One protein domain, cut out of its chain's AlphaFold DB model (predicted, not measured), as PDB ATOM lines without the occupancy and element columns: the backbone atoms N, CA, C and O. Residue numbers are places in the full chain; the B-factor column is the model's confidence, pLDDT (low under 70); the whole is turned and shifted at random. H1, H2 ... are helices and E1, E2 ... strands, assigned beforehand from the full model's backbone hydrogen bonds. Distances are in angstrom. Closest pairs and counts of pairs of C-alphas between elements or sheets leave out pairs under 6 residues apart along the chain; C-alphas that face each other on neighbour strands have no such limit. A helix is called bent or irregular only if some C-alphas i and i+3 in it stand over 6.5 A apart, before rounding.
ATOM      1  N   ILE A 144     -14.989 -30.866  12.964       91.31
ATOM      2  CA  ILE A 144     -15.636 -30.659  11.671       91.31
ATOM      3  C   ILE A 144     -14.627 -29.966  10.755       91.31
ATOM      4  O   ILE A 144     -14.438 -28.755  10.820       91.31
ATOM      5  N   ASN A 145     -13.955 -30.735   9.904       91.12
ATOM      6  CA  ASN A 145     -13.063 -30.158   8.901       91.12
ATOM      7  C   ASN A 145     -13.860 -29.431   7.799       91.12
ATOM      8  O   ASN A 145     -15.091 -29.529   7.716       91.12
ATOM      9  N   SER A 146     -13.153 -28.693   6.940       92.44
ATOM     10  CA  SER A 146     -13.750 -27.980   5.802       92.44
ATOM     11  C   SER A 146     -14.565 -28.903   4.893       92.44
ATOM     12  O   SER A 146     -15.691 -28.561   4.547       92.44
ATOM     13  N   GLU A 147     -14.047 -30.096   4.584       94.19
ATOM     14  CA  GLU A 147     -14.716 -31.082   3.728       94.19
ATOM     15  C   GLU A 147     -16.076 -31.517   4.288       94.19
ATOM     16  O   GLU A 147     -17.077 -31.498   3.574       94.19
ATOM     17  N   LEU A 148     -16.144 -31.871   5.576       94.50
ATOM     18  CA  LEU A 148     -17.390 -32.270   6.225       94.50
ATOM     19  C   LEU A 148     -18.358 -31.092   6.341       94.50
ATOM     20  O   LEU A 148     -19.553 -31.261   6.098       94.50
ATOM     21  N   LYS A 149     -17.862 -29.897   6.682       95.75
ATOM     22  CA  LYS A 149     -18.669 -28.669   6.720       95.75
ATOM     23  C   LYS A 149     -19.328 -28.411   5.362       95.75
ATOM     24  O   LYS A 149     -20.543 -28.214   5.300       95.75
ATOM     25  N   ASP A 150     -18.550 -28.450   4.286       96.44
ATOM     26  CA  ASP A 150     -19.045 -28.201   2.934       96.44
ATOM     27  C   ASP A 150     -19.987 -29.324   2.484       96.44
ATOM     28  O   ASP A 150     -21.050 -29.046   1.934       96.44
ATOM     29  N   ALA A 151     -19.682 -30.589   2.796       97.25
ATOM     30  CA  ALA A 151     -20.570 -31.718   2.521       97.25
ATOM     31  C   ALA A 151     -21.925 -31.585   3.235       97.25
ATOM     32  O   ALA A 151     -22.965 -31.842   2.628       97.25
ATOM     33  N   LEU A 152     -21.934 -31.151   4.500       97.31
ATOM     34  CA  LEU A 152     -23.151 -30.910   5.279       97.31
ATOM     35  C   LEU A 152     -24.012 -29.807   4.655       97.31
ATOM     36  O   LEU A 152     -25.209 -30.014   4.437       97.31
ATOM     37  N   ILE A 153     -23.407 -28.655   4.342       97.88
ATOM     38  CA  ILE A 153     -24.111 -27.514   3.738       97.88
ATOM     39  C   ILE A 153     -24.621 -27.892   2.347       97.88
ATOM     40  O   ILE A 153     -25.814 -27.772   2.083       97.88
ATOM     41  N   ASN A 154     -23.763 -28.431   1.480       98.00
ATOM     42  CA  ASN A 154     -24.134 -28.809   0.115       98.00
ATOM     43  C   ASN A 154     -25.232 -29.875   0.099       98.00
ATOM     44  O   ASN A 154     -26.155 -29.801  -0.717       98.00
ATOM     45  N   LYS A 155     -25.187 -30.843   1.027       97.81
ATOM     46  CA  LYS A 155     -26.248 -31.842   1.163       97.81
ATOM     47  C   LYS A 155     -27.575 -31.190   1.538       97.81
ATOM     48  O   LYS A 155     -28.583 -31.490   0.903       97.81
ATOM     49  N   ALA A 156     -27.583 -30.287   2.515       98.00
ATOM     50  CA  ALA A 156     -28.790 -29.579   2.932       98.00
ATOM     51  C   ALA A 156     -29.362 -28.680   1.827       98.00
ATOM     52  O   ALA A 156     -30.565 -28.709   1.576       98.00
ATOM     53  N   VAL A 157     -28.502 -27.939   1.124       98.12
ATOM     54  CA  VAL A 157     -28.873 -27.103  -0.028       98.12
ATOM     55  C   VAL A 157     -29.518 -27.956  -1.121       98.12
ATOM     56  O   VAL A 157     -30.603 -27.634  -1.601       98.12
ATOM     57  N   SER A 158     -28.888 -29.079  -1.482       97.25
ATOM     58  CA  SER A 158     -29.416 -30.015  -2.479       97.25
ATOM     59  C   SER A 158     -30.797 -30.550  -2.089       97.25
ATOM     60  O   SER A 158     -31.705 -30.553  -2.918       97.25
ATOM     61  N   LEU A 159     -30.982 -30.941  -0.826       95.81
ATOM     62  CA  LEU A 159     -32.253 -31.467  -0.321       95.81
ATOM     63  C   LEU A 159     -33.363 -30.404  -0.267       95.81
ATOM     64  O   LEU A 159     -34.526 -30.727  -0.491       95.81
ATOM     65  N   ILE A 160     -33.024 -29.137  -0.005       95.75
ATOM     66  CA  ILE A 160     -33.981 -28.022  -0.075       95.75
ATOM     67  C   ILE A 160     -34.435 -27.760  -1.512       95.75
ATOM     68  O   ILE A 160     -35.621 -27.517  -1.744       95.75
ATOM     69  N   LYS A 161     -33.504 -27.813  -2.469       93.62
ATOM     70  CA  LYS A 161     -33.778 -27.541  -3.886       93.62
ATOM     71  C   LYS A 161     -34.500 -28.685  -4.591       93.62
ATOM     72  O   LYS A 161     -35.121 -28.454  -5.623       93.62
ATOM     73  N   GLN A 162     -34.429 -29.896  -4.046       92.12
ATOM     74  CA  GLN A 162     -35.135 -31.050  -4.582       92.12
ATOM     75  C   GLN A 162     -36.656 -30.831  -4.537       92.12
ATOM     76  O   GLN A 162     -37.204 -30.341  -3.546       92.12
ATOM     77  N   GLU A 163     -37.354 -31.218  -5.603       89.19
ATOM     78  CA  GLU A 163     -38.817 -31.233  -5.614       89.19
ATOM     79  C   GLU A 163     -39.361 -32.202  -4.558       89.19
ATOM     80  O   GLU A 163     -38.841 -33.303  -4.358       89.19
ATOM     81  N   SER A 164     -40.407 -31.777  -3.849       88.62
ATOM     82  CA  SER A 164     -41.036 -32.584  -2.805       88.62
ATOM     83  C   SER A 164     -42.171 -33.418  -3.375       88.62
ATOM     84  O   SER A 164     -43.290 -32.939  -3.520       88.62
ATOM     85  N   ASN A 165     -41.880 -34.690  -3.641       85.81
ATOM     86  CA  ASN A 165     -42.846 -35.642  -4.197       85.81
ATOM     87  C   ASN A 165     -43.435 -36.575  -3.130       85.81
ATOM     88  O   ASN A 165     -44.362 -37.339  -3.392       85.81
ATOM     89  N   SER A 166     -42.907 -36.525  -1.906       86.31
ATOM     90  CA  SER A 166     -43.332 -37.379  -0.804       86.31
ATOM     91  C   SER A 166     -43.308 -36.658   0.545       86.31
ATOM     92  O   SER A 166     -42.657 -35.629   0.732       86.31
ATOM     93  N   ALA A 167     -43.984 -37.249   1.535       83.81
ATOM     94  CA  ALA A 167     -43.911 -36.804   2.927       83.81
ATOM     95  C   ALA A 167     -42.463 -36.765   3.444       83.81
ATOM     96  O   ALA A 167     -42.064 -35.834   4.139       83.81
ATOM     97  N   LYS A 168     -41.667 -37.776   3.074       87.69
ATOM     98  CA  LYS A 168     -40.262 -37.900   3.469       87.69
ATOM     99  C   LYS A 168     -39.432 -36.711   2.985       87.69
ATOM    100  O   LYS A 168     -38.605 -36.210   3.747       87.69
ATOM    101  N   ASP A 169     -39.681 -36.235   1.768       89.56
ATOM    102  CA  ASP A 169     -38.957 -35.093   1.203       89.56
ATOM    103  C   ASP A 169     -39.224 -33.825   2.019       89.56
ATOM    104  O   ASP A 169     -38.289 -33.121   2.390       89.56
ATOM    105  N   ILE A 170     -40.477 -33.596   2.418       92.50
ATOM    106  CA  ILE A 170     -40.863 -32.450   3.253       92.50
ATOM    107  C   ILE A 170     -40.193 -32.495   4.630       92.50
ATOM    108  O   ILE A 170     -39.641 -31.496   5.095       92.50
ATOM    109  N   TYR A 171     -40.174 -33.659   5.284       91.12
ATOM    110  CA  TYR A 171     -39.467 -33.814   6.561       91.12
ATOM    111  C   TYR A 171     -37.963 -33.589   6.422       91.12
ATOM    112  O   TYR A 171     -37.329 -33.008   7.306       91.12
ATOM    113  N   THR A 172     -37.399 -34.014   5.295       93.81
ATOM    114  CA  THR A 172     -35.991 -33.805   4.972       93.81
ATOM    115  C   THR A 172     -35.691 -32.325   4.723       93.81
ATOM    116  O   THR A 172     -34.657 -31.837   5.186       93.81
ATOM    117  N   LYS A 173     -36.605 -31.573   4.095       95.81
ATOM    118  CA  LYS A 173     -36.503 -30.111   3.962       95.81
ATOM    119  C   LYS A 173     -36.529 -29.412   5.313       95.81
ATOM    120  O   LYS A 173     -35.640 -28.611   5.588       95.81
ATOM    121  N   ALA A 174     -37.472 -29.758   6.189       95.81
ATOM    122  CA  ALA A 174     -37.549 -29.184   7.534       95.81
ATOM    123  C   ALA A 174     -36.265 -29.444   8.344       95.81
ATOM    124  O   ALA A 174     -35.749 -28.557   9.023       95.81
ATOM    125  N   LEU A 175     -35.703 -30.650   8.232       96.06
ATOM    126  CA  LEU A 175     -34.436 -30.999   8.869       96.06
ATOM    127  C   LEU A 175     -33.245 -30.221   8.281       96.06
ATOM    128  O   LEU A 175     -32.379 -29.761   9.022       96.06
ATOM    129  N   SER A 176     -33.215 -30.045   6.960       97.94
ATOM    130  CA  SER A 176     -32.174 -29.276   6.267       97.94
ATOM    131  C   SER A 176     -32.245 -27.792   6.633       97.94
ATOM    132  O   SER A 176     -31.222 -27.174   6.908       97.94
ATOM    133  N   LEU A 177     -33.451 -27.233   6.766       98.19
ATOM    134  CA  LEU A 177     -33.656 -25.885   7.293       98.19
ATOM    135  C   LEU A 177     -33.157 -25.738   8.739       98.19
ATOM    136  O   LEU A 177     -32.629 -24.679   9.074       98.19
ATOM    137  N   GLU A 178     -33.256 -26.763   9.597       97.81
ATOM    138  CA  GLU A 178     -32.673 -26.708  10.952       97.81
ATOM    139  C   GLU A 178     -31.145 -26.552  10.905       97.81
ATOM    140  O   GLU A 178     -30.601 -25.755  11.669       97.81
ATOM    141  N   LEU A 179     -30.458 -27.229   9.979       98.19
ATOM    142  CA  LEU A 179     -29.015 -27.057   9.779       98.19
ATOM    143  C   LEU A 179     -28.654 -25.685   9.186       98.19
ATOM    144  O   LEU A 179     -27.625 -25.123   9.544       98.19
ATOM    145  N   LEU A 180     -29.468 -25.137   8.282       98.31
ATOM    146  CA  LEU A 180     -29.104 -23.909   7.561       98.31
ATOM    147  C   LEU A 180     -29.555 -22.613   8.247       98.31
ATOM    148  O   LEU A 180     -29.006 -21.558   7.950       98.31
ATOM    149  N   THR A 181     -30.526 -22.680   9.162       98.25
ATOM    150  CA  THR A 181     -31.097 -21.508   9.873       98.25
ATOM    151  C   THR A 181     -31.006 -21.628  11.398       98.25
ATOM    152  O   THR A 181     -31.394 -20.734  12.166       98.25
ATOM    153  N   GLY A 182     -30.598 -22.801  11.882       97.50
ATOM    154  CA  GLY A 182     -30.589 -23.120  13.296       97.50
ATOM    155  C   GLY A 182     -31.968 -23.108  13.937       97.50
ATOM    156  O   GLY A 182     -32.026 -22.977  15.152       97.50
ATOM    157  N   ARG A 183     -33.085 -23.158  13.204       97.44
ATOM    158  CA  ARG A 183     -34.439 -23.192  13.794       97.44
ATOM    159  C   ARG A 183     -34.868 -24.619  14.126       97.44
ATOM    160  O   ARG A 183     -34.509 -25.558  13.435       97.44
ATOM    161  N   ARG A 184     -35.632 -24.806  15.204       94.88
ATOM    162  CA  ARG A 184     -36.067 -26.132  15.679       94.88
ATOM    163  C   ARG A 184     -37.051 -26.741  14.683       94.88
ATOM    164  O   ARG A 184     -38.145 -26.196  14.525       94.88
ATOM    165  N   CYS A 185     -36.718 -27.896  14.113       92.62
ATOM    166  CA  CYS A 185     -37.526 -28.566  13.093       92.62
ATOM    167  C   CYS A 185     -38.988 -28.765  13.526       92.62
ATOM    168  O   CYS A 185     -39.907 -28.337  12.836       92.62
ATOM    169  N   TYR A 186     -39.221 -29.301  14.727       90.12
ATOM    170  CA  TYR A 186     -40.586 -29.585  15.188       90.12
ATOM    171  C   TYR A 186     -41.380 -28.331  15.563       90.12
ATOM    172  O   TYR A 186     -42.494 -28.114  15.100       90.12
ATOM    173  N   SER A 187     -40.832 -27.532  16.482       90.56
ATOM    174  CA  SER A 187     -41.606 -26.517  17.202       90.56
ATOM    175  C   SER A 187     -41.567 -25.136  16.568       90.56
ATOM    176  O   SER A 187     -42.367 -24.301  16.966       90.56
ATOM    177  N   GLU A 188     -40.592 -24.878  15.696       95.38
ATOM    178  CA  GLU A 188     -40.445 -23.603  14.989       95.38
ATOM    179  C   GLU A 188     -40.796 -23.830  13.524       95.38
ATOM    180  O   GLU A 188     -41.858 -23.393  13.097       95.38
ATOM    181  N   LEU A 189     -39.986 -24.593  12.788       95.38
ATOM    182  CA  LEU A 189     -40.161 -24.784  11.344       95.38
ATOM    183  C   LEU A 189     -41.488 -25.464  10.984       95.38
ATOM    184  O   LEU A 189     -42.123 -25.086  10.010       95.38
ATOM    185  N   GLY A 190     -41.946 -26.420  11.793       90.38
ATOM    186  CA  GLY A 190     -43.249 -27.043  11.583       90.38
ATOM    187  C   GLY A 190     -44.447 -26.185  12.007       90.38
ATOM    188  O   GLY A 190     -45.573 -26.484  11.610       90.38
ATOM    189  N   LEU A 191     -44.244 -25.141  12.824       90.44
ATOM    190  CA  LEU A 191     -45.325 -24.575  13.641       90.44
ATOM    191  C   LEU A 191     -45.441 -23.057  13.715       90.44
ATOM    192  O   LEU A 191     -46.551 -22.540  13.611       90.44
ATOM    193  N   THR A 192     -44.357 -22.353  14.006       93.62
ATOM    194  CA  THR A 192     -44.429 -20.942  14.408       93.62
ATOM    195  C   THR A 192     -43.475 -20.050  13.644       93.62
ATOM    196  O   THR A 192     -43.694 -18.847  13.640       93.62
ATOM    197  N   ALA A 193     -42.432 -20.608  13.028       96.69
ATOM    198  CA  ALA A 193     -41.428 -19.838  12.315       96.69
ATOM    199  C   ALA A 193     -42.070 -19.031  11.185       96.69
ATOM    200  O   ALA A 193     -42.797 -19.599  10.372       96.69
ATOM    201  N   ASN A 194     -41.727 -17.748  11.107       97.69
ATOM    202  CA  ASN A 194     -41.860 -16.971   9.882       97.69
ATOM    203  C   ASN A 194     -40.492 -16.401   9.515       97.69
ATOM    204  O   ASN A 194     -39.718 -16.000  10.391       97.69
ATOM    205  N   PHE A 195     -40.210 -16.396   8.217       98.44
ATOM    206  CA  PHE A 195     -38.981 -15.876   7.639       98.44
ATOM    207  C   PHE A 195     -39.308 -14.727   6.694       98.44
ATOM    208  O   PHE A 195     -40.203 -14.851   5.858       98.44
ATOM    209  N   HIS A 196     -38.534 -13.650   6.789       97.94
ATOM    210  CA  HIS A 196     -38.541 -12.562   5.819       97.94
ATOM    211  C   HIS A 196     -37.108 -12.292   5.342       97.94
ATOM    212  O   HIS A 196     -36.194 -12.279   6.173       97.94
ATOM    213  N   PRO A 197     -36.880 -12.084   4.033       98.00
ATOM    214  CA  PRO A 197     -35.569 -11.692   3.527       98.00
ATOM    215  C   PRO A 197     -35.080 -10.396   4.183       98.00
ATOM    216  O   PRO A 197     -35.852  -9.445   4.293       98.00
ATOM    217  N   TYR A 198     -33.811 -10.358   4.602       96.69
ATOM    218  CA  TYR A 198     -33.191  -9.158   5.176       96.69
ATOM    219  C   TYR A 198     -31.982  -8.690   4.366       96.69
ATOM    220  O   TYR A 198     -31.953  -7.558   3.890       96.69
ATOM    221  N   SER A 199     -31.006  -9.576   4.172       95.88
ATOM    222  CA  SER A 199     -29.800  -9.331   3.374       95.88
ATOM    223  C   SER A 199     -29.414 -10.605   2.621       95.88
ATOM    224  O   SER A 199     -30.072 -11.628   2.783       95.88
ATOM    225  N   GLU A 200     -28.358 -10.573   1.804       93.50
ATOM    226  CA  GLU A 200     -27.923 -11.720   0.985       93.50
ATOM    227  C   GLU A 200     -27.764 -13.027   1.782       93.50
ATOM    228  O   GLU A 200     -28.068 -14.095   1.262       93.50
ATOM    229  N   ASN A 201     -27.346 -12.943   3.049       94.31
ATOM    230  CA  ASN A 201     -27.062 -14.103   3.899       94.31
ATOM    231  C   ASN A 201     -27.803 -14.056   5.243       94.31
ATOM    232  O   ASN A 201     -27.385 -14.704   6.206       94.31
ATOM    233  N   GLU A 202     -28.897 -13.296   5.339       97.50
ATOM    234  CA  GLU A 202     -29.633 -13.130   6.592       97.50
ATOM    235  C   GLU A 202     -31.153 -13.080   6.391       97.50
ATOM    236  O   GLU A 202     -31.678 -12.579   5.391       97.50
ATOM    237  N   LEU A 203     -31.866 -13.561   7.409       97.69
ATOM    238  CA  LEU A 203     -33.319 -13.519   7.523       97.69
ATOM    239  C   LEU A 203     -33.732 -12.734   8.761       97.69
ATOM    240  O   LEU A 203     -33.121 -12.868   9.819       97.69
ATOM    241  N   ILE A 204     -34.847 -12.019   8.668       98.12
ATOM    242  CA  ILE A 204     -35.646 -11.693   9.849       98.12
ATOM    243  C   ILE A 204     -36.443 -12.945  10.228       98.12
ATOM    244  O   ILE A 204     -37.130 -13.539   9.394       98.12
ATOM    245  N   PHE A 205     -36.351 -13.345  11.495       98.19
ATOM    246  CA  PHE A 205     -37.078 -14.474  12.063       98.19
ATOM    247  C   PHE A 205     -38.047 -14.032  13.161       98.19
ATOM    248  O   PHE A 205     -37.690 -13.251  14.046       98.19
ATOM    249  N   THR A 206     -39.244 -14.620  13.141       97.12
ATOM    250  CA  THR A 206     -40.263 -14.529  14.198       97.12
ATOM    251  C   THR A 206     -40.803 -15.916  14.544       97.12
ATOM    252  O   THR A 206     -40.561 -16.891  13.829       97.12
ATOM    253  N   GLY A 207     -41.524 -16.040  15.662       95.06
ATOM    254  CA  GLY A 207     -42.093 -17.320  16.083       95.06
ATOM    255  C   GLY A 207     -41.143 -18.179  16.909       95.06
ATOM    256  O   GLY A 207     -41.136 -19.408  16.794       95.06
ATOM    257  N   GLN A 208     -40.327 -17.548  17.755       94.69
ATOM    258  CA  GLN A 208     -39.411 -18.236  18.661       94.69
ATOM    259  C   GLN A 208     -40.152 -19.244  19.554       94.69
ATOM    260  O   GLN A 208     -41.003 -18.884  20.369       94.69
ATOM    261  N   ALA A 209     -39.778 -20.523  19.475       89.62
ATOM    262  CA  ALA A 209     -40.304 -21.520  20.398       89.62
ATOM    263  C   ALA A 209     -39.586 -21.440  21.753       89.62
ATOM    264  O   ALA A 209     -38.387 -21.171  21.816       89.62
ATOM    265  N   LYS A 210     -40.311 -21.776  22.830       85.50
ATOM    266  CA  LYS A 210     -39.872 -21.710  24.236       85.50
ATOM    267  C   LYS A 210     -39.606 -20.265  24.692       85.50
ATOM    268  O   LYS A 210     -38.614 -19.643  24.317       85.50
ATOM    269  N   GLY A 211     -40.479 -19.755  25.554       83.69
ATOM    270  CA  GLY A 211     -40.421 -18.389  26.074       83.69
ATOM    271  C   GLY A 211     -41.815 -17.824  26.324       83.69
ATOM    272  O   GLY A 211     -42.793 -18.565  26.225       83.69
ATOM    273  N   SER A 212     -41.877 -16.530  26.641       85.19
ATOM    274  CA  SER A 212     -43.131 -15.775  26.706       85.19
ATOM    275  C   SER A 212     -43.725 -15.560  25.311       85.19
ATOM    276  O   SER A 212     -43.037 -15.705  24.296       85.19
ATOM    277  N   GLU A 213     -45.002 -15.189  25.260       86.25
ATOM    278  CA  GLU A 213     -45.686 -14.808  24.020       86.25
ATOM    279  C   GLU A 213     -45.012 -13.606  23.340       86.25
ATOM    280  O   GLU A 213     -44.823 -13.598  22.127       86.25
ATOM    281  N   GLU A 214     -44.542 -12.635  24.124       87.25
ATOM    282  CA  GLU A 214     -43.772 -11.481  23.635       87.25
ATOM    283  C   GLU A 214     -42.513 -11.926  22.885       87.25
ATOM    284  O   GLU A 214     -42.203 -11.420  21.810       87.25
ATOM    285  N   LYS A 215     -41.806 -12.934  23.411       86.88
ATOM    286  CA  LYS A 215     -40.627 -13.499  22.752       86.88
ATOM    287  C   LYS A 215     -40.983 -14.198  21.442       86.88
ATOM    288  O   LYS A 215     -40.178 -14.182  20.517       86.88
ATOM    289  N   ALA A 216     -42.161 -14.816  21.361       89.94
ATOM    290  CA  ALA A 216     -42.637 -15.440  20.132       89.94
ATOM    291  C   ALA A 216     -42.969 -14.397  19.050       89.94
ATOM    292  O   ALA A 216     -42.715 -14.659  17.877       89.94
ATOM    293  N   LYS A 217     -43.481 -13.222  19.443       91.00
ATOM    294  CA  LYS A 217     -43.814 -12.103  18.540       91.00
ATOM    295  C   LYS A 217     -42.608 -11.247  18.141       91.00
ATOM    296  O   LYS A 217     -42.685 -10.517  17.164       91.00
ATOM    297  N   ARG A 218     -41.505 -11.315  18.891       91.06
ATOM    298  CA  ARG A 218     -40.302 -10.526  18.611       91.06
ATOM    299  C   ARG A 218     -39.616 -10.982  17.326       91.06
ATOM    300  O   ARG A 218     -39.346 -12.169  17.139       91.06
ATOM    301  N   GLU A 219     -39.230  -9.995  16.532       94.81
ATOM    302  CA  GLU A 219     -38.386 -10.174  15.362       94.81
ATOM    303  C   GLU A 219     -36.908 -10.020  15.714       94.81
ATOM    304  O   GLU A 219     -36.527  -9.204  16.563       94.81
ATOM    305  N   TYR A 220     -36.059 -10.819  15.078       94.31
ATOM    306  CA  TYR A 220     -34.615 -10.623  15.120       94.31
ATOM    307  C   TYR A 220     -33.932 -11.251  13.907       94.31
ATOM    308  O   TYR A 220     -34.459 -12.172  13.285       94.31
ATOM    309  N   ILE A 221     -32.749 -10.734  13.585       95.88
ATOM    310  CA  ILE A 221     -31.971 -11.164  12.425       95.88
ATOM    311  C   ILE A 221     -31.198 -12.440  12.769       95.88
ATOM    312  O   ILE A 221     -30.575 -12.537  13.833       95.88
ATOM    313  N   ILE A 222     -31.231 -13.412  11.863       97.56
ATOM    314  CA  ILE A 222     -30.433 -14.637  11.919       97.56
ATOM    315  C   ILE A 222     -29.649 -14.814  10.614       97.56
ATOM    316  O   ILE A 222     -30.188 -14.520   9.545       97.56
ATOM    317  N   PRO A 223     -28.404 -15.317  10.669       97.50
ATOM    318  CA  PRO A 223     -27.695 -15.710   9.462       97.50
ATOM    319  C   PRO A 223     -28.315 -16.968   8.838       97.50
ATOM    320  O   PRO A 223     -28.995 -17.749   9.508       97.50
ATOM    321  N   ILE A 224     -28.057 -17.181   7.552       97.38
ATOM    322  CA  ILE A 224     -28.382 -18.421   6.841       97.38
ATOM    323  C   ILE A 224     -27.151 -18.970   6.127       97.38
ATOM    324  O   ILE A 224     -26.235 -18.229   5.781       97.38
ATOM    325  N   LEU A 225     -27.116 -20.287   5.929       97.06
ATOM    326  CA  LEU A 225     -25.978 -20.979   5.328       97.06
ATOM    327  C   LEU A 225     -26.330 -21.509   3.931       97.06
ATOM    328  O   LEU A 225     -27.289 -22.260   3.782       97.06
ATOM    329  N   GLY A 226     -25.531 -21.164   2.918       95.56
ATOM    330  CA  GLY A 226     -25.504 -21.829   1.603       95.56
ATOM    331  C   GLY A 226     -26.742 -21.689   0.705       95.56
ATOM    332  O   GLY A 226     -26.724 -22.188  -0.419       95.56
ATOM    333  N   ILE A 227     -27.804 -21.029   1.167       96.88
ATOM    334  CA  ILE A 227     -29.017 -20.726   0.398       96.88
ATOM    335  C   ILE A 227     -29.321 -19.236   0.467       96.88
ATOM    336  O   ILE A 227     -28.971 -18.573   1.441       96.88
ATOM    337  N   SER A 228     -30.026 -18.733  -0.540       97.50
ATOM    338  CA  SER A 228     -30.573 -17.380  -0.512       97.50
ATOM    339  C   SER A 228     -31.762 -17.271   0.460       97.50
ATOM    340  O   SER A 228     -32.467 -18.261   0.711       97.50
ATOM    341  N   PRO A 229     -32.065 -16.065   0.970       97.94
ATOM    342  CA  PRO A 229     -33.213 -15.836   1.842       97.94
ATOM    343  C   PRO A 229     -34.537 -16.269   1.210       97.94
ATOM    344  O   PRO A 229     -35.368 -16.894   1.863       97.94
ATOM    345  N   SER A 230     -34.719 -15.992  -0.083       97.19
ATOM    346  CA  SER A 230     -35.925 -16.363  -0.827       97.19
ATOM    347  C   SER A 230     -36.100 -17.881  -0.929       97.19
ATOM    348  O   SER A 230     -37.216 -18.379  -0.788       97.19
ATOM    349  N   GLU A 231     -35.011 -18.633  -1.119       97.62
ATOM    350  CA  GLU A 231     -35.045 -20.102  -1.107       97.62
ATOM    351  C   GLU A 231     -35.425 -20.640   0.279       97.62
ATOM    352  O   GLU A 231     -36.235 -21.563   0.375       97.62
ATOM    353  N   ALA A 232     -34.900 -20.041   1.354       97.88
ATOM    354  CA  ALA A 232     -35.244 -20.422   2.723       97.88
ATOM    355  C   ALA A 232     -36.728 -20.174   3.040       97.88
ATOM    356  O   ALA A 232     -37.390 -21.032   3.627       97.88
ATOM    357  N   VAL A 233     -37.261 -19.019   2.622       98.25
ATOM    358  CA  VAL A 233     -38.681 -18.662   2.775       98.25
ATOM    359  C   VAL A 233     -39.565 -19.644   2.013       98.25
ATOM    360  O   VAL A 233     -40.490 -20.204   2.596       98.25
ATOM    361  N   LYS A 234     -39.252 -19.911   0.739       97.25
ATOM    362  CA  LYS A 234     -40.002 -20.870  -0.083       97.25
ATOM    363  C   LYS A 234     -40.029 -22.259   0.559       97.25
ATOM    364  O   LYS A 234     -41.094 -22.849   0.702       97.25
ATOM    365  N   ALA A 235     -38.875 -22.758   0.997       97.44
ATOM    366  CA  ALA A 235     -38.777 -24.070   1.629       97.44
ATOM    367  C   ALA A 235     -39.571 -24.154   2.944       97.44
ATOM    368  O   ALA A 235     -40.180 -25.184   3.229       97.44
ATOM    369  N   LEU A 236     -39.587 -23.078   3.741       97.69
ATOM    370  CA  LEU A 236     -40.412 -23.014   4.946       97.69
ATOM    371  C   LEU A 236     -41.905 -23.078   4.599       97.69
ATOM    372  O   LEU A 236     -42.632 -23.827   5.246       97.69
ATOM    373  N   LEU A 237     -42.355 -22.327   3.590       96.25
ATOM    374  CA  LEU A 237     -43.754 -22.340   3.155       96.25
ATOM    375  C   LEU A 237     -44.188 -23.736   2.702       96.25
ATOM    376  O   LEU A 237     -45.191 -24.235   3.201       96.25
ATOM    377  N   GLU A 238     -43.385 -24.420   1.882       95.81
ATOM    378  CA  GLU A 238     -43.670 -25.799   1.455       95.81
ATOM    379  C   GLU A 238     -43.823 -26.758   2.651       95.81
ATOM    380  O   GLU A 238     -44.752 -27.567   2.705       95.81
ATOM    381  N   VAL A 239     -42.936 -26.649   3.651       95.12
ATOM    382  CA  VAL A 239     -43.030 -27.444   4.888       95.12
ATOM    383  C   VAL A 239     -44.324 -27.139   5.644       95.12
ATOM    384  O   VAL A 239     -44.998 -28.058   6.118       95.12
ATOM    385  N   ARG A 240     -44.674 -25.858   5.772       92.88
ATOM    386  CA  ARG A 240     -45.836 -25.394   6.540       92.88
ATOM    387  C   ARG A 240     -47.143 -25.798   5.877       92.88
ATOM    388  O   ARG A 240     -47.977 -26.400   6.550       92.88
ATOM    389  N   GLU A 241     -47.280 -25.555   4.581       94.00
ATOM    390  CA  GLU A 241     -48.452 -25.932   3.790       94.00
ATOM    391  C   GLU A 241     -48.694 -27.440   3.860       94.00
ATOM    392  O   GLU A 241     -49.806 -27.883   4.149       94.00
ATOM    393  N   TRP A 242     -47.643 -28.247   3.698       93.56
ATOM    394  CA  TRP A 242     -47.771 -29.699   3.769       93.56
ATOM    395  C   TRP A 242     -48.228 -30.190   5.145       93.56
ATOM    396  O   TRP A 242     -49.020 -31.133   5.217       93.56
ATOM    397  N   ILE A 243     -47.729 -29.586   6.234       92.19
ATOM    398  CA  ILE A 243     -48.140 -29.912   7.610       92.19
ATOM    399  C   ILE A 243     -49.594 -29.493   7.840       92.19
ATOM    400  O   ILE A 243     -50.374 -30.285   8.367       92.19
ATOM    401  N   GLN A 244     -49.960 -28.280   7.424       92.75
ATOM    402  CA  GLN A 244     -51.307 -27.726   7.576       92.75
ATOM    403  C   GLN A 244     -52.351 -28.505   6.770       92.75
ATOM    404  O   GLN A 244     -53.499 -28.609   7.191       92.75
ATOM    405  N   SER A 245     -51.948 -29.130   5.660       93.06
ATOM    406  CA  SER A 245     -52.826 -29.958   4.831       93.06
ATOM    407  C   SER A 245     -53.116 -31.348   5.418       93.06
ATOM    408  O   SER A 245     -53.792 -32.155   4.773       93.06
ATOM    409  N   ARG A 246     -52.540 -31.718   6.572       92.88
ATOM    410  CA  ARG A 246     -52.712 -33.065   7.132       92.88
ATOM    411  C   ARG A 246     -54.035 -33.174   7.896       92.88
ATOM    412  O   ARG A 246     -54.333 -32.291   8.690       92.88
ATOM    413  N   PRO A 247     -54.762 -34.306   7.804       92.44
ATOM    414  CA  PRO A 247     -56.027 -34.491   8.531       92.44
ATOM    415  C   PRO A 247     -55.916 -34.377  10.057       92.44
ATOM    416  O   PRO A 247     -56.900 -34.129  10.740       92.44
ATOM    417  N   TRP A 248     -54.721 -34.609  10.606       91.69
ATOM    418  CA  TRP A 248     -54.456 -34.508  12.040       91.69
ATOM    419  C   TRP A 248     -54.067 -33.098  12.494       91.69
ATOM    420  O   TRP A 248     -53.879 -32.896  13.693       91.69
ATOM    421  N   TYR A 249     -53.872 -32.153  11.571       92.12
ATOM    422  CA  TYR A 249     -53.502 -30.788  11.910       92.12
ATOM    423  C   TYR A 249     -54.711 -30.017  12.444       92.12
ATOM    424  O   TYR A 249     -55.823 -30.130  11.935       92.12
ATOM    425  N   SER A 250     -54.473 -29.208  13.471       91.50
ATOM    426  CA  SER A 250     -55.408 -28.201  13.960       91.50
ATOM    427  C   SER A 250     -54.620 -26.970  14.391       91.50
ATOM    428  O   SER A 250     -53.460 -27.082  14.791       91.50
ATOM    429  N   GLU A 251     -55.235 -25.789  14.344       85.50
ATOM    430  CA  GLU A 251     -54.569 -24.534  14.734       85.50
ATOM    431  C   GLU A 251     -54.074 -24.557  16.191       85.50
ATOM    432  O   GLU A 251     -53.054 -23.955  16.519       85.50
ATOM    433  N   ASN A 252     -54.750 -25.329  17.048       86.00
ATOM    434  CA  ASN A 252     -54.450 -25.468  18.473       86.00
ATOM    435  C   ASN A 252     -53.591 -26.701  18.810       86.00
ATOM    436  O   ASN A 252     -53.496 -27.088  19.977       86.00
ATOM    437  N   ILE A 253     -52.983 -27.354  17.816       88.88
ATOM    438  CA  ILE A 253     -52.165 -28.546  18.054       88.88
ATOM    439  C   ILE A 253     -50.955 -28.225  18.944       88.88
ATOM    440  O   ILE A 253     -50.206 -27.269  18.727       88.88
ATOM    441  N   SER A 254     -50.735 -29.048  19.972       87.31
ATOM    442  CA  SER A 254     -49.634 -28.819  20.903       87.31
ATOM    443  C   SER A 254     -48.274 -29.143  20.266       87.31
ATOM    444  O   SER A 254     -48.138 -30.017  19.405       87.31
ATOM    445  N   LYS A 255     -47.210 -28.493  20.758       83.19
ATOM    446  CA  LYS A 255     -45.821 -28.772  20.337       83.19
ATOM    447  C   LYS A 255     -45.425 -30.237  20.541       83.19
ATOM    448  O   LYS A 255     -44.662 -30.780  19.746       83.19
ATOM    449  N   ASN A 256     -45.922 -30.864  21.608       86.75
ATOM    450  CA  ASN A 256     -45.631 -32.264  21.905       86.75
ATOM    451  C   ASN A 256     -46.339 -33.197  20.922       86.75
ATOM    452  O   ASN A 256     -45.741 -34.185  20.497       86.75
ATOM    453  N   ASP A 257     -47.568 -32.873  20.526       88.31
ATOM    454  CA  ASP A 257     -48.322 -33.694  19.580       88.31
ATOM    455  C   ASP A 257     -47.730 -33.599  18.180       88.31
ATOM    456  O   ASP A 257     -47.514 -34.632  17.548       88.31
ATOM    457  N   ILE A 258     -47.333 -32.401  17.738       86.81
ATOM    458  CA  ILE A 258     -46.592 -32.273  16.479       86.81
ATOM    459  C   ILE A 258     -45.281 -33.031  16.521       86.81
ATOM    460  O   ILE A 258     -44.998 -33.787  15.594       86.81
ATOM    461  N   LYS A 259     -44.503 -32.915  17.602       89.25
ATOM    462  CA  LYS A 259     -43.277 -33.706  17.727       89.25
ATOM    463  C   LYS A 259     -43.578 -35.196  17.533       89.25
ATOM    464  O   LYS A 259     -42.940 -35.813  16.691       89.25
ATOM    465  N   LYS A 260     -44.580 -35.753  18.221       90.31
ATOM    466  CA  LYS A 260     -44.965 -37.168  18.071       90.31
ATOM    467  C   LYS A 260     -45.352 -37.533  16.634       90.31
ATOM    468  O   LYS A 260     -45.019 -38.626  16.188       90.31
ATOM    469  N   LYS A 261     -46.040 -36.645  15.906       89.62
ATOM    470  CA  LYS A 261     -46.437 -36.886  14.508       89.62
ATOM    471  C   LYS A 261     -45.250 -36.889  13.544       89.62
ATOM    472  O   LYS A 261     -45.270 -37.662  12.590       89.62
ATOM    473  N   LEU A 262     -44.231 -36.063  13.790       87.25
ATOM    474  CA  LEU A 262     -43.120 -35.877  12.848       87.25
ATOM    475  C   LEU A 262     -41.828 -36.630  13.228       87.25
ATOM    476  O   LEU A 262     -40.992 -36.887  12.364       87.25
ATOM    477  N   GLU A 263     -41.645 -36.996  14.500       89.56
ATOM    478  CA  GLU A 263     -40.377 -37.496  15.060       89.56
ATOM    479  C   GLU A 263     -39.811 -38.714  14.332       89.56
ATOM    480  O   GLU A 263     -38.630 -38.712  13.988       89.56
ATOM    481  N   THR A 264     -40.629 -39.731  14.053       89.88
ATOM    482  CA  THR A 264     -40.158 -40.949  13.377       89.88
ATOM    483  C   THR A 264     -39.579 -40.639  11.999       89.88
ATOM    484  O   THR A 264     -38.478 -41.079  11.673       89.88
ATOM    485  N   GLN A 265     -40.290 -39.843  11.204       89.44
ATOM    486  CA  GLN A 265     -39.902 -39.543   9.826       89.44
ATOM    487  C   GLN A 265     -38.701 -38.596   9.763       89.44
ATOM    488  O   GLN A 265     -37.793 -38.781   8.949       89.44
ATOM    489  N   ILE A 266     -38.638 -37.623  10.673       90.56
ATOM    490  CA  ILE A 266     -37.484 -36.732  10.790       90.56
ATOM    491  C   ILE A 266     -36.238 -37.513  11.236       90.56
ATOM    492  O   ILE A 266     -35.169 -37.326  10.657       90.56
ATOM    493  N   LYS A 267     -36.359 -38.435  12.202       90.94
ATOM    494  CA  LYS A 267     -35.251 -39.317  12.612       90.94
ATOM    495  C   LYS A 267     -34.766 -40.192  11.458       90.94
ATOM    496  O   LYS A 267     -33.567 -40.267  11.216       90.94
ATOM    497  N   GLN A 268     -35.677 -40.805  10.704       90.44
ATOM    498  CA  GLN A 268     -35.317 -41.591   9.519       90.44
ATOM    499  C   GLN A 268     -34.577 -40.748   8.473       90.44
ATOM    500  O   GLN A 268     -33.590 -41.209   7.898       90.44
ATOM    501  N   SER A 269     -35.011 -39.506   8.258       92.19
ATOM    502  CA  SER A 269     -34.363 -38.566   7.335       92.19
ATOM    503  C   SER A 269     -32.957 -38.186   7.815       92.19
ATOM    504  O   SER A 269     -32.010 -38.201   7.031       92.19
ATOM    505  N   LEU A 270     -32.790 -37.943   9.120       93.25
ATOM    506  CA  LEU A 270     -31.494 -37.680   9.748       93.25
ATOM    507  C   LEU A 270     -30.516 -38.843   9.545       93.25
ATOM    508  O   LEU A 270     -29.387 -38.630   9.097       93.25
ATOM    509  N   PHE A 271     -30.966 -40.069   9.814       92.06
ATOM    510  CA  PHE A 271     -30.152 -41.271   9.648       92.06
ATOM    511  C   PHE A 271     -29.829 -41.579   8.186       92.06
ATOM    512  O   PHE A 271     -28.736 -42.049   7.898       92.06
ATOM    513  N   SER A 272     -30.747 -41.295   7.262       91.44
ATOM    514  CA  SER A 272     -30.546 -41.590   5.838       91.44
ATOM    515  C   SER A 272     -29.629 -40.584   5.145       91.44
ATOM    516  O   SER A 272     -28.915 -40.948   4.215       91.44
ATOM    517  N   HIS A 273     -29.671 -39.310   5.548       93.62
ATOM    518  CA  HIS A 273     -29.031 -38.233   4.790       93.62
ATOM    519  C   HIS A 273     -27.815 -37.614   5.472       93.62
ATOM    520  O   HIS A 273     -26.883 -37.232   4.770       93.62
ATOM    521  N   TYR A 274     -27.811 -37.519   6.803       94.94
ATOM    522  CA  TYR A 274     -26.777 -36.786   7.536       94.94
ATOM    523  C   TYR A 274     -25.834 -37.700   8.306       94.94
ATOM    524  O   TYR A 274     -24.628 -37.496   8.237       94.94
ATOM    525  N   LEU A 275     -26.343 -38.738   8.983       93.56
ATOM    526  CA  LEU A 275     -25.484 -39.681   9.709       93.56
ATOM    527  C   LEU A 275     -24.362 -40.294   8.838       93.56
ATOM    528  O   LEU A 275     -23.236 -40.373   9.331       93.56
ATOM    529  N   PRO A 276     -24.585 -40.656   7.554       94.25
ATOM    530  CA  PRO A 276     -23.531 -41.232   6.720       94.25
ATOM    531  C   PRO A 276     -22.322 -40.310   6.519       94.25
ATOM    532  O   PRO A 276     -21.205 -40.797   6.360       94.25
ATOM    533  N   LEU A 277     -22.516 -38.988   6.586       94.56
ATOM    534  CA  LEU A 277     -21.429 -38.010   6.453       94.56
ATOM    535  C   LEU A 277     -20.441 -38.073   7.628       94.56
ATOM    536  O   LEU A 277     -19.289 -37.680   7.485       94.56
ATOM    537  N   PHE A 278     -20.859 -38.620   8.772       92.44
ATOM    538  CA  PHE A 278     -20.026 -38.759   9.967       92.44
ATOM    539  C   PHE A 278     -19.321 -40.121  10.075       92.44
ATOM    540  O   PHE A 278     -18.568 -40.340  11.025       92.44
ATOM    541  N   ILE A 279     -19.509 -41.039   9.116       90.81
ATOM    542  CA  ILE A 279     -18.835 -42.352   9.114       90.81
ATOM    543  C   ILE A 279     -17.301 -42.231   9.232       90.81
ATOM    544  O   ILE A 279     -16.723 -43.003   9.999       90.81
ATOM    545  N   PRO A 280     -16.613 -41.296   8.541       89.50
ATOM    546  CA  PRO A 280     -15.167 -41.134   8.700       89.50
ATOM    547  C   PRO A 280     -14.756 -40.798  10.139       89.50
ATOM    548  O   PRO A 280     -13.791 -41.361  10.647       89.50
ATOM    549  N   LEU A 281     -15.527 -39.951  10.826       86.44
ATOM    550  CA  LEU A 281     -15.282 -39.597  12.226       86.44
ATOM    551  C   LEU A 281     -15.539 -40.779  13.164       86.44
ATOM    552  O   LEU A 281     -14.750 -41.019  14.074       86.44
ATOM    553  N   ALA A 282     -16.588 -41.564  12.905       85.50
ATOM    554  CA  ALA A 282     -16.844 -42.794  13.651       85.50
ATOM    555  C   ALA A 282     -15.686 -43.799  13.509       85.50
ATOM    556  O   ALA A 282     -15.249 -44.390  14.494       85.50
ATOM    557  N   LYS A 283     -15.123 -43.941  12.300       83.81
ATOM    558  CA  LYS A 283     -13.928 -44.770  12.053       83.81
ATOM    559  C   LYS A 283     -12.673 -44.237  12.750       83.81
ATOM    560  O   LYS A 283     -11.809 -45.029  13.108       83.81
ATOM    561  N   ALA A 284     -12.586 -42.926  12.959       80.75
ATOM    562  CA  ALA A 284     -11.512 -42.281  13.714       80.75
ATOM    563  C   ALA A 284     -11.686 -42.389  15.245       80.75
ATOM    564  O   ALA A 284     -10.877 -41.840  15.989       80.75
ATOM    565  N   GLY A 285     -12.713 -43.102  15.724       80.00
ATOM    566  CA  GLY A 285     -12.942 -43.354  17.148       80.00
ATOM    567  C   GLY A 285     -13.850 -42.335  17.839       80.00
ATOM    568  O   GLY A 285     -13.985 -42.386  19.058       80.00
ATOM    569  N   HIS A 286     -14.491 -41.425  17.097       79.06
ATOM    570  CA  HIS A 286     -15.474 -40.511  17.678       79.06
ATOM    571  C   HIS A 286     -16.837 -41.195  17.853       79.06
ATOM    572  O   HIS A 286     -17.378 -41.781  16.916       79.06
ATOM    573  N   THR A 287     -17.450 -41.048  19.027       79.62
ATOM    574  CA  THR A 287     -18.831 -41.493  19.259       79.62
ATOM    575  C   THR A 287     -19.808 -40.519  18.606       79.62
ATOM    576  O   THR A 287     -19.992 -39.393  19.072       79.62
ATOM    577  N   ILE A 288     -20.453 -40.948  17.518       81.81
ATOM    578  CA  ILE A 288     -21.416 -40.125  16.782       81.81
ATOM    579  C   ILE A 288     -22.841 -40.596  17.058       81.81
ATOM    580  O   ILE A 288     -23.371 -41.482  16.392       81.81
ATOM    581  N   GLU A 289     -23.497 -39.918  17.991       84.88
ATOM    582  CA  GLU A 289     -24.949 -39.957  18.132       84.88
ATOM    583  C   GLU A 289     -25.521 -38.635  17.632       84.88
ATOM    584  O   GLU A 289     -25.346 -37.578  18.256       84.88
ATOM    585  N   LEU A 290     -26.153 -38.687  16.456       86.50
ATOM    586  CA  LEU A 290     -26.738 -37.518  15.816       86.50
ATOM    587  C   LEU A 290     -28.228 -37.423  16.152       86.50
ATOM    588  O   LEU A 290     -29.019 -38.319  15.860       86.50
ATOM    589  N   THR A 291     -28.615 -36.294  16.731       90.94
ATOM    590  CA  THR A 291     -30.003 -35.883  16.946       90.94
ATOM    591  C   THR A 291     -30.338 -34.692  16.052       90.94
ATOM    592  O   THR A 291     -29.450 -34.006  15.551       90.94
ATOM    593  N   THR A 292     -31.624 -34.377  15.876       91.56
ATOM    594  CA  THR A 292     -32.010 -33.173  15.114       91.56
ATOM    595  C   THR A 292     -31.417 -31.912  15.734       91.56
ATOM    596  O   THR A 292     -30.933 -31.037  15.028       91.56
ATOM    597  N   HIS A 293     -31.360 -31.870  17.069       92.81
ATOM    598  CA  HIS A 293     -30.803 -30.744  17.800       92.81
ATOM    599  C   HIS A 293     -29.305 -30.554  17.540       92.81
ATOM    600  O   HIS A 293     -28.811 -29.434  17.639       92.81
ATOM    601  N   ASP A 294     -28.585 -31.615  17.175       94.25
ATOM    602  CA  ASP A 294     -27.179 -31.509  16.803       94.25
ATOM    603  C   ASP A 294     -26.980 -30.770  15.476       94.25
ATOM    604  O   ASP A 294     -25.971 -30.089  15.334       94.25
ATOM    605  N   LEU A 295     -27.957 -30.775  14.560       96.44
ATOM    606  CA  LEU A 295     -27.910 -29.915  13.369       96.44
ATOM    607  C   LEU A 295     -27.975 -28.432  13.742       96.44
ATOM    608  O   LEU A 295     -27.222 -27.622  13.206       96.44
ATOM    609  N   ARG A 296     -28.794 -28.077  14.739       96.75
ATOM    610  CA  ARG A 296     -28.814 -26.716  15.297       96.75
ATOM    611  C   ARG A 296     -27.487 -26.347  15.973       96.75
ATOM    612  O   ARG A 296     -27.107 -25.178  15.960       96.75
ATOM    613  N   LYS A 297     -26.781 -27.314  16.571       95.25
ATOM    614  CA  LYS A 297     -25.432 -27.096  17.123       95.25
ATOM    615  C   LYS A 297     -24.404 -26.881  16.018       95.25
ATOM    616  O   LYS A 297     -23.665 -25.911  16.104       95.25
ATOM    617  N   LEU A 298     -24.421 -27.705  14.970       96.56
ATOM    618  CA  LEU A 298     -23.566 -27.536  13.790       96.56
ATOM    619  C   LEU A 298     -23.760 -26.157  13.158       96.56
ATOM    620  O   LEU A 298     -22.781 -25.445  12.964       96.56
ATOM    621  N   TYR A 299     -25.010 -25.739  12.935       97.94
ATOM    622  CA  TYR A 299     -25.340 -24.383  12.485       97.94
ATOM    623  C   TYR A 299     -24.653 -23.311  13.340       97.94
ATOM    624  O   TYR A 299     -23.987 -22.417  12.821       97.94
ATOM    625  N   ALA A 300     -24.805 -23.411  14.663       95.44
ATOM    626  CA  ALA A 300     -24.291 -22.424  15.599       95.44
ATOM    627  C   ALA A 300     -22.754 -22.370  15.593       95.44
ATOM    628  O   ALA A 300     -22.184 -21.280  15.587       95.44
ATOM    629  N   THR A 301     -22.098 -23.533  15.535       94.12
ATOM    630  CA  THR A 301     -20.640 -23.660  15.410       94.12
ATOM    631  C   THR A 301     -20.135 -23.051  14.101       94.12
ATOM    632  O   THR A 301     -19.214 -22.239  14.126       94.12
ATOM    633  N   ILE A 302     -20.770 -23.381  12.970       94.75
ATOM    634  CA  ILE A 302     -20.384 -22.874  11.647       94.75
ATOM    635  C   ILE A 302     -20.547 -21.352  11.581       94.75
ATOM    636  O   ILE A 302     -19.617 -20.653  11.185       94.75
ATOM    637  N   CYS A 303     -21.697 -20.827  12.014       94.06
ATOM    638  CA  CYS A 303     -21.968 -19.391  11.986       94.06
ATOM    639  C   CYS A 303     -21.012 -18.607  12.889       94.06
ATOM    640  O   CYS A 303     -20.522 -17.553  12.488       94.06
ATOM    641  N   HIS A 304     -20.721 -19.113  14.094       91.50
ATOM    642  CA  HIS A 304     -19.795 -18.442  15.010       91.50
ATOM    643  C   HIS A 304     -18.422 -18.279  14.374       91.50
ATOM    644  O   HIS A 304     -17.908 -17.165  14.312       91.50
ATOM    645  N   GLN A 305     -17.869 -19.365  13.844       88.38
ATOM    646  CA  GLN A 305     -16.525 -19.344  13.291       88.38
ATOM    647  C   GLN A 305     -16.427 -18.555  11.981       88.38
ATOM    648  O   GLN A 305     -15.425 -17.881  11.761       88.38
ATOM    649  N   ALA A 306     -17.458 -18.603  11.131       86.56
ATOM    650  CA  ALA A 306     -17.458 -17.898   9.852       86.56
ATOM    651  C   ALA A 306     -17.746 -16.394   9.984       86.56
ATOM    652  O   ALA A 306     -17.177 -15.599   9.241       86.56
ATOM    653  N   LEU A 307     -18.633 -15.993  10.902       85.81
ATOM    654  CA  LEU A 307     -19.188 -14.633  10.923       85.81
ATOM    655  C   LEU A 307     -18.743 -13.804  12.130       85.81
ATOM    656  O   LEU A 307     -18.778 -12.575  12.081       85.81
ATOM    657  N   ALA A 308     -18.372 -14.442  13.242       81.69
ATOM    658  CA  ALA A 308     -18.000 -13.723  14.456       81.69
ATOM    659  C   ALA A 308     -17.001 -14.479  15.358       81.69
ATOM    660  O   ALA A 308     -17.246 -14.571  16.570       81.69
ATOM    661  N   PRO A 309     -15.863 -14.971  14.829       77.12
ATOM    662  CA  PRO A 309     -14.891 -15.744  15.610       77.12
ATOM    663  C   PRO A 309     -14.323 -14.966  16.809       77.12
ATOM    664  O   PRO A 309     -13.956 -15.554  17.821       77.12
ATOM    665  N   GLN A 310     -14.304 -13.634  16.730       75.00
ATOM    666  CA  GLN A 310     -13.859 -12.722  17.785       75.00
ATOM    667  C   GLN A 310     -14.862 -12.548  18.938       75.00
ATOM    668  O   GLN A 310     -14.498 -12.038  19.997       75.00
ATOM    669  N   LYS A 311     -16.138 -12.912  18.748       71.94
ATOM    670  CA  LYS A 311     -17.154 -12.822  19.809       71.94
ATOM    671  C   LYS A 311     -17.086 -14.059  20.700       71.94
ATOM    672  O   LYS A 311     -16.781 -15.154  20.239       71.94
ATOM    673  N   SER A 312     -17.460 -13.903  21.970       80.50
ATOM    674  CA  SER A 312     -17.663 -15.052  22.858       80.50
ATOM    675  C   SER A 312     -18.667 -16.034  22.242       80.50
ATOM    676  O   SER A 312     -19.779 -15.633  21.884       80.50
ATOM    677  N   TYR A 313     -18.286 -17.315  22.152       78.38
ATOM    678  CA  TYR A 313     -19.105 -18.390  21.577       78.38
ATOM    679  C   TYR A 313     -20.515 -18.409  22.174       78.38
ATOM    680  O   TYR A 313     -21.517 -18.326  21.463       78.38
ATOM    681  N   THR A 314     -20.614 -18.423  23.505       79.19
ATOM    682  CA  THR A 314     -21.900 -18.520  24.207       79.19
ATOM    683  C   THR A 314     -22.772 -17.282  24.013       79.19
ATOM    684  O   THR A 314     -23.994 -17.413  23.919       79.19
ATOM    685  N   GLN A 315     -22.165 -16.096  23.907       76.62
ATOM    686  CA  GLN A 315     -22.871 -14.837  23.665       76.62
ATOM    687  C   GLN A 315     -23.376 -14.736  22.224       76.62
ATOM    688  O   GLN A 315     -24.526 -14.353  21.994       76.62
ATOM    689  N   TYR A 316     -22.546 -15.127  21.256       82.94
ATOM    690  CA  TYR A 316     -22.938 -15.174  19.853       82.94
ATOM    691  C   TYR A 316     -24.105 -16.141  19.642       82.94
ATOM    692  O   TYR A 316     -25.147 -15.748  19.117       82.94
ATOM    693  N   ILE A 317     -23.984 -17.370  20.153       87.25
ATOM    694  CA  ILE A 317     -25.042 -18.380  20.076       87.25
ATOM    695  C   ILE A 317     -26.313 -17.908  20.762       87.25
ATOM    696  O   ILE A 317     -27.399 -18.076  20.211       87.25
ATOM    697  N   ALA A 318     -26.200 -17.296  21.943       85.69
ATOM    698  CA  ALA A 318     -27.370 -16.788  22.644       85.69
ATOM    699  C   ALA A 318     -28.132 -15.756  21.799       85.69
ATOM    700  O   ALA A 318     -29.359 -15.785  21.776       85.69
ATOM    701  N   THR A 319     -27.407 -14.925  21.047       87.88
ATOM    702  CA  THR A 319     -27.987 -13.931  20.138       87.88
ATOM    703  C   THR A 319     -28.709 -14.610  18.972       87.88
ATOM    704  O   THR A 319     -29.920 -14.464  18.824       87.88
ATOM    705  N   ILE A 320     -28.004 -15.421  18.176       92.12
ATOM    706  CA  ILE A 320     -28.576 -15.991  16.943       92.12
ATOM    707  C   ILE A 320     -29.643 -17.057  17.218       92.12
ATOM    708  O   ILE A 320     -30.502 -17.315  16.379       92.12
ATOM    709  N   LEU A 321     -29.618 -17.706  18.387       93.12
ATOM    710  CA  LEU A 321     -30.592 -18.728  18.783       93.12
ATOM    711  C   LEU A 321     -31.739 -18.182  19.637       93.12
ATOM    712  O   LEU A 321     -32.611 -18.966  20.029       93.12
ATOM    713  N   GLY A 322     -31.745 -16.877  19.921       89.75
ATOM    714  CA  GLY A 322     -32.778 -16.221  20.710       89.75
ATOM    715  C   GLY A 322     -32.833 -16.742  22.146       89.75
ATOM    716  O   GLY A 322     -33.913 -17.038  22.653       89.75
ATOM    717  N   HIS A 323     -31.698 -16.894  22.831       86.50
ATOM    718  CA  HIS A 323     -31.626 -17.259  24.257       86.50
ATOM    719  C   HIS A 323     -31.804 -16.051  25.190       86.50
ATOM    720  O   HIS A 323     -31.261 -16.004  26.290       86.50
ATOM    721  N   ASP A 324     -32.617 -15.083  24.786       80.12
ATOM    722  CA  ASP A 324     -32.918 -13.926  25.616       80.12
ATOM    723  C   ASP A 324     -34.064 -14.204  26.600       80.12
ATOM    724  O   ASP A 324     -34.924 -15.070  26.387       80.12
ATOM    725  N   SER A 325     -34.095 -13.431  27.676       74.62
ATOM    726  CA  SER A 325     -35.238 -13.261  28.569       74.62
ATOM    727  C   SER A 325     -35.606 -11.791  28.663       74.62
ATOM    728  O   SER A 325     -34.733 -10.941  28.536       74.62
ATOM    729  N   ILE A 326     -36.874 -11.513  28.926       68.75
ATOM    730  CA  ILE A 326     -37.346 -10.159  29.206       68.75
ATOM    731  C   ILE A 326     -37.226  -9.954  30.718       68.75
ATOM    732  O   ILE A 326     -37.741 -10.757  31.503       68.75
ATOM    733  N   GLY A 327     -36.442  -8.955  31.117       67.88
ATOM    734  CA  GLY A 327     -36.276  -8.542  32.502       67.88
ATOM    735  C   GLY A 327     -37.537  -7.877  33.047       67.88
ATOM    736  O   GLY A 327     -38.499  -7.622  32.325       67.88
ATOM    737  N   LYS A 328     -37.557  -7.601  34.355       68.12
ATOM    738  CA  LYS A 328     -38.743  -7.016  35.010       68.12
ATOM    739  C   LYS A 328     -39.075  -5.611  34.500       68.12
ATOM    740  O   LYS A 328     -40.208  -5.180  34.675       68.12
ATOM    741  N   THR A 329     -38.107  -4.913  33.904       73.00
ATOM    742  CA  THR A 329     -38.294  -3.568  33.342       73.00
ATOM    743  C   THR A 329     -38.481  -3.583  31.821       73.00
ATOM    744  O   THR A 329     -38.480  -2.528  31.196       73.00
ATOM    745  N   GLY A 330     -38.681  -4.765  31.220       67.62
ATOM    746  CA  GLY A 330     -38.867  -4.936  29.775       67.62
ATOM    747  C   GLY A 330     -37.559  -5.040  28.983       67.62
ATOM    748  O   GLY A 330     -37.585  -5.225  27.768       67.62
ATOM    749  N   GLU A 331     -36.408  -4.958  29.647       80.12
ATOM    750  CA  GLU A 331     -35.095  -5.033  29.023       80.12
ATOM    751  C   GLU A 331     -34.770  -6.454  28.539       80.12
ATOM    752  O   GLU A 331     -35.085  -7.454  29.188       80.12
ATOM    753  N   ILE A 332     -34.108  -6.557  27.388       75.88
ATOM    754  CA  ILE A 332     -33.686  -7.841  26.828       75.88
ATOM    755  C   ILE A 332     -32.384  -8.267  27.512       75.88
ATOM    756  O   ILE A 332     -31.336  -7.657  27.322       75.88
ATOM    757  N   ILE A 333     -32.448  -9.350  28.282       76.62
ATOM    758  CA  ILE A 333     -31.299  -9.955  28.958       76.62
ATOM    759  C   ILE A 333     -30.921 -11.241  28.231       76.62
ATOM    760  O   ILE A 333     -31.645 -12.239  28.293       76.62
ATOM    761  N   THR A 334     -29.759 -11.247  27.589       75.38
ATOM    762  CA  THR A 334     -29.209 -12.437  26.934       75.38
ATOM    763  C   THR A 334     -28.717 -13.451  27.969       75.38
ATOM    764  O   THR A 334     -27.830 -13.160  28.773       75.38
ATOM    765  N   LYS A 335     -29.273 -14.670  27.953       74.75
ATOM    766  CA  LYS A 335     -28.854 -15.770  28.834       74.75
ATOM    767  C   LYS A 335     -27.863 -16.678  28.114       74.75
ATOM    768  O   LYS A 335     -28.220 -17.410  27.196       74.75
ATOM    769  N   THR A 336     -26.617 -16.675  28.572       73.94
ATOM    770  CA  THR A 336     -25.531 -17.468  27.973       73.94
ATOM    771  C   THR A 336     -25.476 -18.913  28.471       73.94
ATOM    772  O   THR A 336     -24.994 -19.772  27.742       73.94
ATOM    773  N   GLN A 337     -26.025 -19.212  29.655       72.06
ATOM    774  CA  GLN A 337     -25.985 -20.553  30.266       72.06
ATOM    775  C   GLN A 337     -26.581 -21.639  29.356       72.06
ATOM    776  O   GLN A 337     -25.991 -22.694  29.162       72.06
ATOM    777  N   SER A 338     -27.725 -21.376  28.714       71.19
ATOM    778  CA  SER A 338     -28.344 -22.345  27.794       71.19
ATOM    779  C   SER A 338     -27.550 -22.563  26.503       71.19
ATOM    780  O   SER A 338     -27.816 -23.526  25.784       71.19
ATOM    781  N   SER A 339     -26.606 -21.674  26.186       74.56
ATOM    782  CA  SER A 339     -25.727 -21.796  25.021       74.56
ATOM    783  C   SER A 339     -24.543 -22.730  25.270       74.56
ATOM    784  O   SER A 339     -23.956 -23.201  24.304       74.56
ATOM    785  N   GLU A 340     -24.207 -23.046  26.525       72.00
ATOM    786  CA  GLU A 340     -23.099 -23.956  26.860       72.00
ATOM    787  C   GLU A 340     -23.331 -25.365  26.290       72.00
ATOM    788  O   GLU A 340     -22.416 -25.994  25.771       72.00
ATOM    789  N   HIS A 341     -24.585 -25.826  26.247       75.50
ATOM    790  CA  HIS A 341     -24.949 -27.129  25.673       75.50
ATOM    791  C   HIS A 341     -24.765 -27.238  24.146       75.50
ATOM    792  O   HIS A 341     -24.935 -28.326  23.582       75.50
ATOM    793  N   TYR A 342     -24.457 -26.127  23.466       82.94
ATOM    794  CA  TYR A 342     -24.168 -26.100  22.030       82.94
ATOM    795  C   TYR A 342     -22.684 -26.320  21.725       82.94
ATOM    796  O   TYR A 342     -22.316 -26.419  20.558       82.94
ATOM    797  N   ASP A 343     -21.832 -26.443  22.742       82.19
ATOM    798  CA  ASP A 343     -20.395 -26.678  22.590       82.19
ATOM    799  C   ASP A 343     -20.063 -28.167  22.340       82.19
ATOM    800  O   ASP A 343     -19.310 -28.790  23.079       82.19
ATOM    801  N   LYS A 344     -20.692 -28.774  21.317       86.56
ATOM    802  CA  LYS A 344     -20.474 -30.187  20.919       86.56
ATOM    803  C   LYS A 344     -19.501 -30.335  19.747       86.56
ATOM    804  O   LYS A 344     -18.799 -31.335  19.658       86.56
ATOM    805  N   PHE A 345     -19.465 -29.362  18.842       89.50
ATOM    806  CA  PHE A 345     -18.663 -29.398  17.615       89.50
ATOM    807  C   PHE A 345     -17.621 -28.279  17.625       89.50
ATOM    808  O   PHE A 345     -17.799 -27.275  18.317       89.50
ATOM    809  N   TYR A 346     -16.547 -28.434  16.859       87.06
ATOM    810  CA  TYR A 346     -15.574 -27.374  16.567       87.06
ATOM    811  C   TYR A 346     -15.075 -27.533  15.136       87.06
ATOM    812  O   TYR A 346     -14.959 -28.674  14.689       87.06
ATOM    813  N   LEU A 347     -14.809 -26.440  14.411       84.44
ATOM    814  CA  LEU A 347     -14.161 -26.589  13.109       84.44
ATOM    815  C   LEU A 347     -12.641 -26.673  13.287       84.44
ATOM    816  O   LEU A 347     -12.076 -25.926  14.092       84.44
ATOM    817  N   VAL A 348     -12.018 -27.584  12.536       83.25
ATOM    818  CA  VAL A 348     -10.561 -27.816  12.497       83.25
ATOM    819  C   VAL A 348      -9.928 -27.290  11.227       83.25
ATOM    820  O   VAL A 348     -10.602 -27.350  10.170       83.25
TER     821      VAL A 348
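What this domain is: This is residues 144 to 348 of the 348 residues of an uncharacterized protein of Synechococcus sp. PCC 11901 (UniProt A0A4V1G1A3). Look for a cluster of crossed helices with H2 in its middle and H1, H5, H6 and H8 packed round it, and beside it a small sheet, E1 E2 E3, with H5 over one face. H9 packs across H8 and H10 across H9; the hairpin of E4 and E5 and the helix H7 lie at opposite ends of the longest axis. You have 205 printed residues with ten named helices and six named strands, in the order H1 H2 H3 E1 E2 H4 E3 H5 H6 H7 H8 H9 E4 E5 H10 E6, and the class is mostly helix. Both sheets, E1 E2 E3 in that order and E4 E5, are antiparallel. The whole is compact, with a radius of gyration of the C-alphas of 16.6 A, and rounded, with spans of 52 by 47 by 31 A.

How they stand to each other: Start at H1, residues 146 to 161; with its residues 153 to 160 alone it touches H2, residues 167 to 181, at a steep tilt of 47 degrees, opposite ways, closest at the C-alphas of Ala 156 and Ser 176, 4.8 A. H2 is the hub, touching five helices. With residues 174 to 178 alone it touches H3, residues 185 to 189, closest at the C-alphas of Ala 174 and Cys 185, 5.6 A. Next come E1, residues 194 to 199, and E2, residues 202 to 206, a hairpin in which N 196 and O 204 are 3.0 A apart, within hydrogen-bond range. H4, residues 213 to 217, only grazes the sheet and touches no helix. E3, residues 220 to 223, is the antiparallel neighbour of E2, with N 203 and O 222 at 2.9 A. H5, residues 229 to 244, is on one face of this sheet, making two layers, a helix layer and a sheet layer; its height over the sheet is 9.3 A, and it runs along the strands, at 2 degrees to E1 on the local plane. H5 touches H2 at a steep tilt of 40 degrees, opposite ways, closest at the C-alphas of Ile 170 and Val 239, 5.7 A. H6, residues 255 to 273, touches H2 with residues 262 to 270 alone, about perpendicular at 89 degrees, closest at the C-alphas of Tyr 171 and Ile 266, 5.5 A. H7, residues 275 to 283, touches H1 with a shallow tilt of 15 degrees, opposite ways, closest at the C-alphas of Leu 148 and Leu 277, 7.0 A. H8, residues 292 to 307, touches H2 the same way at a shallow tilt of 34.8 degrees, only just short of steep, closest at the C-alphas of Leu 179 and Leu 295, 4.7 A. H9, residues 313 to 320, touches H8 about perpendicular at 76 degrees, closest at the C-alphas of Ala 300 and Ile 317, 6.1 A. E4, residues 324 to 326, and E5, residues 332 to 334, form a hairpin with N 325 and O 333 at 2.8 A. H10, residues 337 to 342, touches H9 about perpendicular at 84 degrees, closest at the C-alphas of Thr 314 and Ser 339, 5.1 A. E6, residues 345 to 347, pairs with no named strand; its closest C-alpha to H8 is that of Tyr 346, 6.4 A from Thr 301's. Every O i to N i+4 pair is within hydrogen-bond range in H1, H2, H4, H5 and H9; the counts are 13 of 15 in H6, 11 of 12 in H8, and, with O i to N i+3 pairs beside them, 0 of 1 and 0 of 2 in H3, 2 of 5 and 5 of 6 in H7, and 0 of 2 and 2 of 3 in H10.

Where its parts are: Find C-alpha 146 at (-13.750, -27.980, 5.802); from there H1 runs 22.3 A to C-alpha 161. H2 measures 21.1 A, E1 15.7 A, E2 13.1 A, H5 22.4 A and H8 22.9 A. H6, 24.8 A long, has a kink of 53 degrees near residue 262 and is irregular, C-alphas 261 and 264 being 7.6 A apart; H7, 12.8 A long, is irregular too, with C-alphas 277 and 280 7.3 A apart. E6 ends at C-alpha 347, (-14.161, -26.589, 13.109).

The domain as a whole: The C-alphas of Lys 283 and Thr 329 are the two farthest apart, at 52.4 A, while those of Ile 144 and Val 348, the chain's last residue, are 5.9 A apart. The printed part has no cut and no long link. The mean pLDDT of the printed part is 90.0; residues 326 to 328 and residue 330 are under 70.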